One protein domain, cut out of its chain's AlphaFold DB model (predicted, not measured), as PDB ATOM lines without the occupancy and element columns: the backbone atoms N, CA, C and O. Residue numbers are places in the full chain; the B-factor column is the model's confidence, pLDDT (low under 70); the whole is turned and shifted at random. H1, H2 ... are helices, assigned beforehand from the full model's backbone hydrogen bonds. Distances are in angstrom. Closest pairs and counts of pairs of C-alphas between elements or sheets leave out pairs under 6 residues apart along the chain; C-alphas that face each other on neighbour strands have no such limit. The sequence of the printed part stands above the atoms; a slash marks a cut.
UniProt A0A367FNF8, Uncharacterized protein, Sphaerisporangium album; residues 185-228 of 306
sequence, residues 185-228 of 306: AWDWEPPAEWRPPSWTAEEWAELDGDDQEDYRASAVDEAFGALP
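AT A GLANCE: This is residues 185 to 228 of the 306 residues of an uncharacterized protein of Sphaerisporangium album (UniProt A0A367FNF8). Three short helices follow one another as a U-shaped bracket: H2 makes the base, and H1 and H3, one at each end of it, make the two arms. The long stretch of residues 185 to 200, with no named element, leads in past the H3 end and runs across the open side of the U to H1. The printed part has 44 residues with three named helices, in the order H1, H2, H3, and no named strand; the class is all helix, though under half of the residues, 21 of 44, are in named elements. The whole is compact, with a radius of gyration of the C-alphas of 10.4 A and spans of 31 by 21 by 13 A.

HOW THE PARTS SIT: The longest helix is H2, residues 209 to 218. H1, residues 201 to 205, is close to H2 but not clearly touching it; their closest C-alphas, those of Trp 204 and Gln 212, are 7.6 A apart. H3, residues 220 to 225, and H2 meet only through their link. H1 and H3 are apart, with no C-alpha of the one within 8 A of the other. In H1, H2 and H3 every pair of backbone O i and N i+4 is within hydrogen-bond range.

IN THESE COORDINATES: H2 is 14.4 A from first to last C-alpha, beginning with C-alpha 209 at (4.364, 4.600, -5.766). H1 begins with C-alpha 201 at (16.761, -1.590, -4.045) and measures 6.1 A. H3 measures 8.3 A and ends with C-alpha 225 at (18.030, 11.102, 11.726).

THE WHOLE: The two C-alphas farthest apart, those of Ala 185 and Glu 202, are 32.4 A from each other. The printed part has no cut. The links H1 to H2 and H2 to H3 are tight, with 3 residues and 1 residue between the helices. The mean pLDDT of the printed part is 90.2, and no printed residue is under 70.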
ATOM      1  N   ALA A 185       9.156  20.187  12.920       72.44
ATOM      2  CA  ALA A 185       8.960  21.612  13.102       72.44
ATOM      3  C   ALA A 185       9.120  22.399  11.797       72.44
ATOM      4  O   ALA A 185       8.793  23.579  11.808       72.44
ATOM      5  N   TRP A 186       9.592  21.811  10.695       78.38
ATOM      6  CA  TRP A 186       9.968  22.551   9.486       78.38
ATOM      7  C   TRP A 186       9.444  21.948   8.183       78.38
ATOM      8  O   TRP A 186       9.944  22.335   7.127       78.38
ATOM      9  N   ASP A 187       8.483  21.021   8.262       80.44
ATOM     10  CA  ASP A 187       7.872  20.362   7.100       80.44
ATOM     11  C   ASP A 187       8.931  19.757   6.154       80.44
ATOM     12  O   ASP A 187       8.811  19.803   4.930       80.44
ATOM     13  N   TRP A 188      10.034  19.252   6.724       89.69
ATOM     14  CA  TRP A 188      11.085  18.622   5.933       89.69
ATOM     15  C   TRP A 188      10.617  17.252   5.449       89.69
ATOM     16  O   TRP A 188      10.190  16.419   6.245       89.69
ATOM     17  N   GLU A 189      10.771  17.011   4.151       88.31
ATOM     18  CA  GLU A 189      10.442  15.746   3.506       88.31
ATOM     19  C   GLU A 189      11.731  15.046   3.035       88.31
ATOM     20  O   GLU A 189      12.650  15.707   2.530       88.31
ATOM     21  N   PRO A 190      11.825  13.710   3.172       88.50
ATOM     22  CA  PRO A 190      12.903  12.940   2.570       88.50
ATOM     23  C   PRO A 190      12.932  13.130   1.043       88.50
ATOM     24  O   PRO A 190      11.870  13.224   0.425       88.50
ATOM     25  N   PRO A 191      14.117  13.124   0.401       88.69
ATOM     26  CA  PRO A 191      14.214  13.074  -1.058       88.69
ATOM     27  C   PRO A 191      13.404  11.911  -1.646       88.69
ATOM     28  O   PRO A 191      13.281  10.861  -1.013       88.69
ATOM     29  N   ALA A 192      12.892  12.056  -2.871       87.06
ATOM     30  CA  ALA A 192      12.069  11.026  -3.516       87.06
ATOM     31  C   ALA A 192      12.807   9.679  -3.655       87.06
ATOM     32  O   ALA A 192      12.206   8.611  -3.561       87.06
ATOM     33  N   GLU A 193      14.126   9.727  -3.832       87.19
ATOM     34  CA  GLU A 193      15.015   8.570  -3.906       87.19
ATOM     35  C   GLU A 193      15.413   7.984  -2.541       87.19
ATOM     36  O   GLU A 193      16.110   6.965  -2.496       87.19
ATOM     37  N   TRP A 194      15.026   8.619  -1.429       90.88
ATOM     38  CA  TRP A 194      15.320   8.102  -0.099       90.88
ATOM     39  C   TRP A 194      14.568   6.795   0.142       90.88
ATOM     40  O   TRP A 194      13.389   6.657  -0.181       90.88
ATOM     41  N   ARG A 195      15.270   5.854   0.771       90.50
ATOM     42  CA  ARG A 195      14.726   4.591   1.260       90.50
ATOM     43  C   ARG A 195      15.381   4.234   2.595       90.50
ATOM     44  O   ARG A 195      16.506   4.690   2.845       90.50
ATOM     45  N   PRO A 196      14.754   3.373   3.412       88.44
ATOM     46  CA  PRO A 196      15.365   2.865   4.633       88.44
ATOM     47  C   PRO A 196      16.753   2.275   4.369       88.44
ATOM     48  O   PRO A 196      16.910   1.474   3.442       88.44
ATOM     49  N   PRO A 197      17.766   2.581   5.198       86.69
ATOM     50  CA  PRO A 197      19.093   1.981   5.059       86.69
ATOM     51  C   PRO A 197      19.087   0.450   5.173       86.69
ATOM     52  O   PRO A 197      20.012  -0.213   4.707       86.69
ATOM     53  N   SER A 198      18.064  -0.104   5.825       88.56
ATOM     54  CA  SER A 198      17.866  -1.540   6.016       88.56
ATOM     55  C   SER A 198      17.282  -2.250   4.792       88.56
ATOM     56  O   SER A 198      17.312  -3.478   4.772       88.56
ATOM     57  N   TRP A 199      16.768  -1.516   3.799       91.88
ATOM     58  CA  TRP A 199      16.098  -2.081   2.628       91.88
ATOM     59  C   TRP A 199      16.996  -2.039   1.389       91.88
ATOM     60  O   TRP A 199      17.708  -1.066   1.100       91.88
ATOM     61  N   THR A 200      16.943  -3.121   0.623       93.12
ATOM     62  CA  THR A 200      17.562  -3.237  -0.696       93.12
ATOM     63  C   THR A 200      16.813  -2.414  -1.748       93.12
ATOM     64  O   THR A 200      15.725  -1.886  -1.517       93.12
ATOM     65  N   ALA A 201      17.423  -2.259  -2.927       91.25
ATOM     66  CA  ALA A 201      16.761  -1.590  -4.045       91.25
ATOM     67  C   ALA A 201      15.567  -2.397  -4.549       91.25
ATOM     68  O   ALA A 201      14.555  -1.817  -4.927       91.25
ATOM     69  N   GLU A 202      15.709  -3.719  -4.534       94.94
ATOM     70  CA  GLU A 202      14.685  -4.662  -4.937       94.94
ATOM     71  C   GLU A 202      13.484  -4.612  -3.984       94.94
ATOM     72  O   GLU A 202      12.379  -4.387  -4.456       94.94
ATOM     73  N   GLU A 203      13.699  -4.699  -2.665       93.44
ATOM     74  CA  GLU A 203      12.620  -4.612  -1.658       93.44
ATOM     75  C   GLU A 203      11.858  -3.283  -1.728       93.44
ATOM     76  O   GLU A 203      10.639  -3.255  -1.600       93.44
ATOM     77  N   TRP A 204      12.556  -2.168  -1.966       92.81
ATOM     78  CA  TRP A 204      11.896  -0.872  -2.143       92.81
ATOM     79  C   TRP A 204      11.070  -0.813  -3.432       92.81
ATOM     80  O   TRP A 204       9.969  -0.274  -3.440       92.81
ATOM     81  N   ALA A 205      11.583  -1.392  -4.521       93.50
ATOM     82  CA  ALA A 205      10.898  -1.426  -5.810       93.50
ATOM     83  C   ALA A 205       9.700  -2.394  -5.852       93.50
ATOM     84  O   ALA A 205       8.942  -2.361  -6.822       93.50
ATOM     85  N   GLU A 206       9.534  -3.256  -4.843       95.69
ATOM     86  CA  GLU A 206       8.341  -4.096  -4.674       95.69
ATOM     87  C   GLU A 206       7.120  -3.301  -4.187       95.69
ATOM     88  O   GLU A 206       5.993  -3.719  -4.454       95.69
ATOM     89  N   LEU A 207       7.333  -2.162  -3.519       94.00
ATOM     90  CA  LEU A 207       6.268  -1.220  -3.182       94.00
ATOM     91  C   LEU A 207       5.857  -0.423  -4.420       94.00
ATOM     92  O   LEU A 207       6.713   0.005  -5.204       94.00
ATOM     93  N   ASP A 208       4.557  -0.179  -4.571       95.12
ATOM     94  CA  ASP A 208       4.081   0.776  -5.565       95.12
ATOM     95  C   ASP A 208       4.361   2.231  -5.136       95.12
ATOM     96  O   ASP A 208       4.927   2.496  -4.075       95.12
ATOM     97  N   GLY A 209       4.054   3.190  -6.014       89.94
ATOM     98  CA  GLY A 209       4.364   4.600  -5.766       89.94
ATOM     99  C   GLY A 209       3.670   5.163  -4.524       89.94
ATOM    100  O   GLY A 209       4.310   5.889  -3.764       89.94
ATOM    101  N   ASP A 210       2.413   4.778  -4.302       92.12
ATOM    102  CA  ASP A 210       1.595   5.266  -3.190       92.12
ATOM    103  C   ASP A 210       2.133   4.699  -1.863       92.12
ATOM    104  O   ASP A 210       2.373   5.448  -0.915       92.12
ATOM    105  N   ASP A 211       2.453   3.399  -1.823       93.25
ATOM    106  CA  ASP A 211       3.062   2.752  -0.655       93.25
ATOM    107  C   ASP A 211       4.437   3.362  -0.306       93.25
ATOM    108  O   ASP A 211       4.785   3.514   0.870       93.25
ATOM    109  N   GLN A 212       5.238   3.736  -1.312       90.25
ATOM    110  CA  GLN A 212       6.524   4.413  -1.097       90.25
ATOM    111  C   GLN A 212       6.354   5.823  -0.516       90.25
ATOM    112  O   GLN A 212       7.156   6.241   0.326       90.25
ATOM    113  N   GLU A 213       5.346   6.571  -0.968       88.06
ATOM    114  CA  GLU A 213       5.024   7.906  -0.453       88.06
ATOM    115  C   GLU A 213       4.538   7.850   0.996       88.06
ATOM    116  O   GLU A 213       5.105   8.540   1.850       88.06
ATOM    117  N   ASP A 214       3.586   6.965   1.295       89.75
ATOM    118  CA  ASP A 214       3.081   6.733   2.651       89.75
ATOM    119  C   ASP A 214       4.211   6.311   3.599       89.75
ATOM    120  O   ASP A 214       4.329   6.804   4.730       89.75
ATOM    121  N   TYR A 215       5.108   5.442   3.123       91.69
ATOM    122  CA  TYR A 215       6.272   5.050   3.901       91.69
ATOM    123  C   TYR A 215       7.180   6.251   4.188       91.69
ATOM    124  O   TYR A 215       7.512   6.492   5.350       91.69
ATOM    125  N   ARG A 216       7.562   7.045   3.174       90.19
ATOM    126  CA  ARG A 216       8.412   8.239   3.371       90.19
ATOM    127  C   ARG A 216       7.786   9.227   4.354       90.19
ATOM    128  O   ARG A 216       8.500   9.721   5.226       90.19
ATOM    129  N   ALA A 217       6.480   9.467   4.255       86.94
ATOM    130  CA  ALA A 217       5.749  10.356   5.155       86.94
ATOM    131  C   ALA A 217       5.762   9.864   6.614       86.94
ATOM    132  O   ALA A 217       5.848  10.666   7.543       86.94
ATOM    133  N   SER A 218       5.730   8.546   6.837       89.88
ATOM    134  CA  SER A 218       5.824   7.965   8.185       89.88
ATOM    135  C   SER A 218       7.262   7.814   8.709       89.88
ATOM    136  O   SER A 218       7.466   7.749   9.921       89.88
ATOM    137  N   ALA A 219       8.262   7.802   7.821       91.19
ATOM    138  CA  ALA A 219       9.676   7.591   8.142       91.19
ATOM    139  C   ALA A 219      10.514   8.885   8.180       91.19
ATOM    140  O   ALA A 219      11.743   8.822   8.224       91.19
ATOM    141  N   VAL A 220       9.874  10.060   8.189       92.00
ATOM    142  CA  VAL A 220      10.538  11.378   8.178       92.00
ATOM    143  C   VAL A 220      11.595  11.504   9.282       92.00
ATOM    144  O   VAL A 220      12.718  11.930   9.010       92.00
ATOM    145  N   ASP A 221      11.282  11.088  10.512       90.50
ATOM    146  CA  ASP A 221      12.218  11.157  11.642       90.50
ATOM    147  C   ASP A 221      13.444  10.251  11.455       90.50
ATOM    148  O   ASP A 221      14.566  10.645  11.785       90.50
ATOM    149  N   GLU A 222      13.253   9.050  10.901       91.62
ATOM    150  CA  GLU A 222      14.345   8.119  10.600       91.62
ATOM    151  C   GLU A 222      15.229   8.668   9.478       91.62
ATOM    152  O   GLU A 222      16.455   8.729   9.616       91.62
ATOM    153  N   ALA A 223      14.605   9.124   8.391       92.25
ATOM    154  CA  ALA A 223      15.280   9.701   7.240       92.25
ATOM    155  C   ALA A 223      16.105  10.930   7.627       92.25
ATOM    156  O   ALA A 223      17.283  11.028   7.274       92.25
ATOM    157  N   PHE A 224      15.514  11.835   8.408       93.69
ATOM    158  CA  PHE A 224      16.207  13.007   8.922       93.69
ATOM    159  C   PHE A 224      17.322  12.601   9.882       93.69
ATOM    160  O   PHE A 224      18.428  13.124   9.798       93.69
ATOM    161  N   GLY A 225      17.062  11.639  10.774       92.81
ATOM    162  CA  GLY A 225      18.030  11.102  11.726       92.81
ATOM    163  C   GLY A 225      19.267  10.475  11.076       92.81
ATOM    164  O   GLY A 225      20.343  10.526  11.674       92.81
ATOM    165  N   ALA A 226      19.128   9.941   9.859       92.75
ATOM    166  CA  ALA A 226      20.214   9.364   9.072       92.75
ATOM    167  C   ALA A 226      21.134  10.410   8.411       92.75
ATOM    168  O   ALA A 226      22.233  10.060   7.972       92.75
ATOM    169  N   LEU A 227      20.724  11.682   8.340       93.12
ATOM    170  CA  LEU A 227      21.559  12.752   7.794       93.12
ATOM    171  C   LEU A 227      22.771  13.045   8.703       93.12
ATOM    172  O   LEU A 227      22.671  12.954   9.934       93.12
ATOM    173  N   PRO A 228      23.907  13.485   8.127       95.38
ATOM    174  CA  PRO A 228      25.015  14.044   8.894       95.38
ATOM    175  C   PRO A 228      24.560  15.151   9.859       95.38
ATOM    176  O   PRO A 228      23.618  15.898   9.592       95.38
TER     177      PRO A 228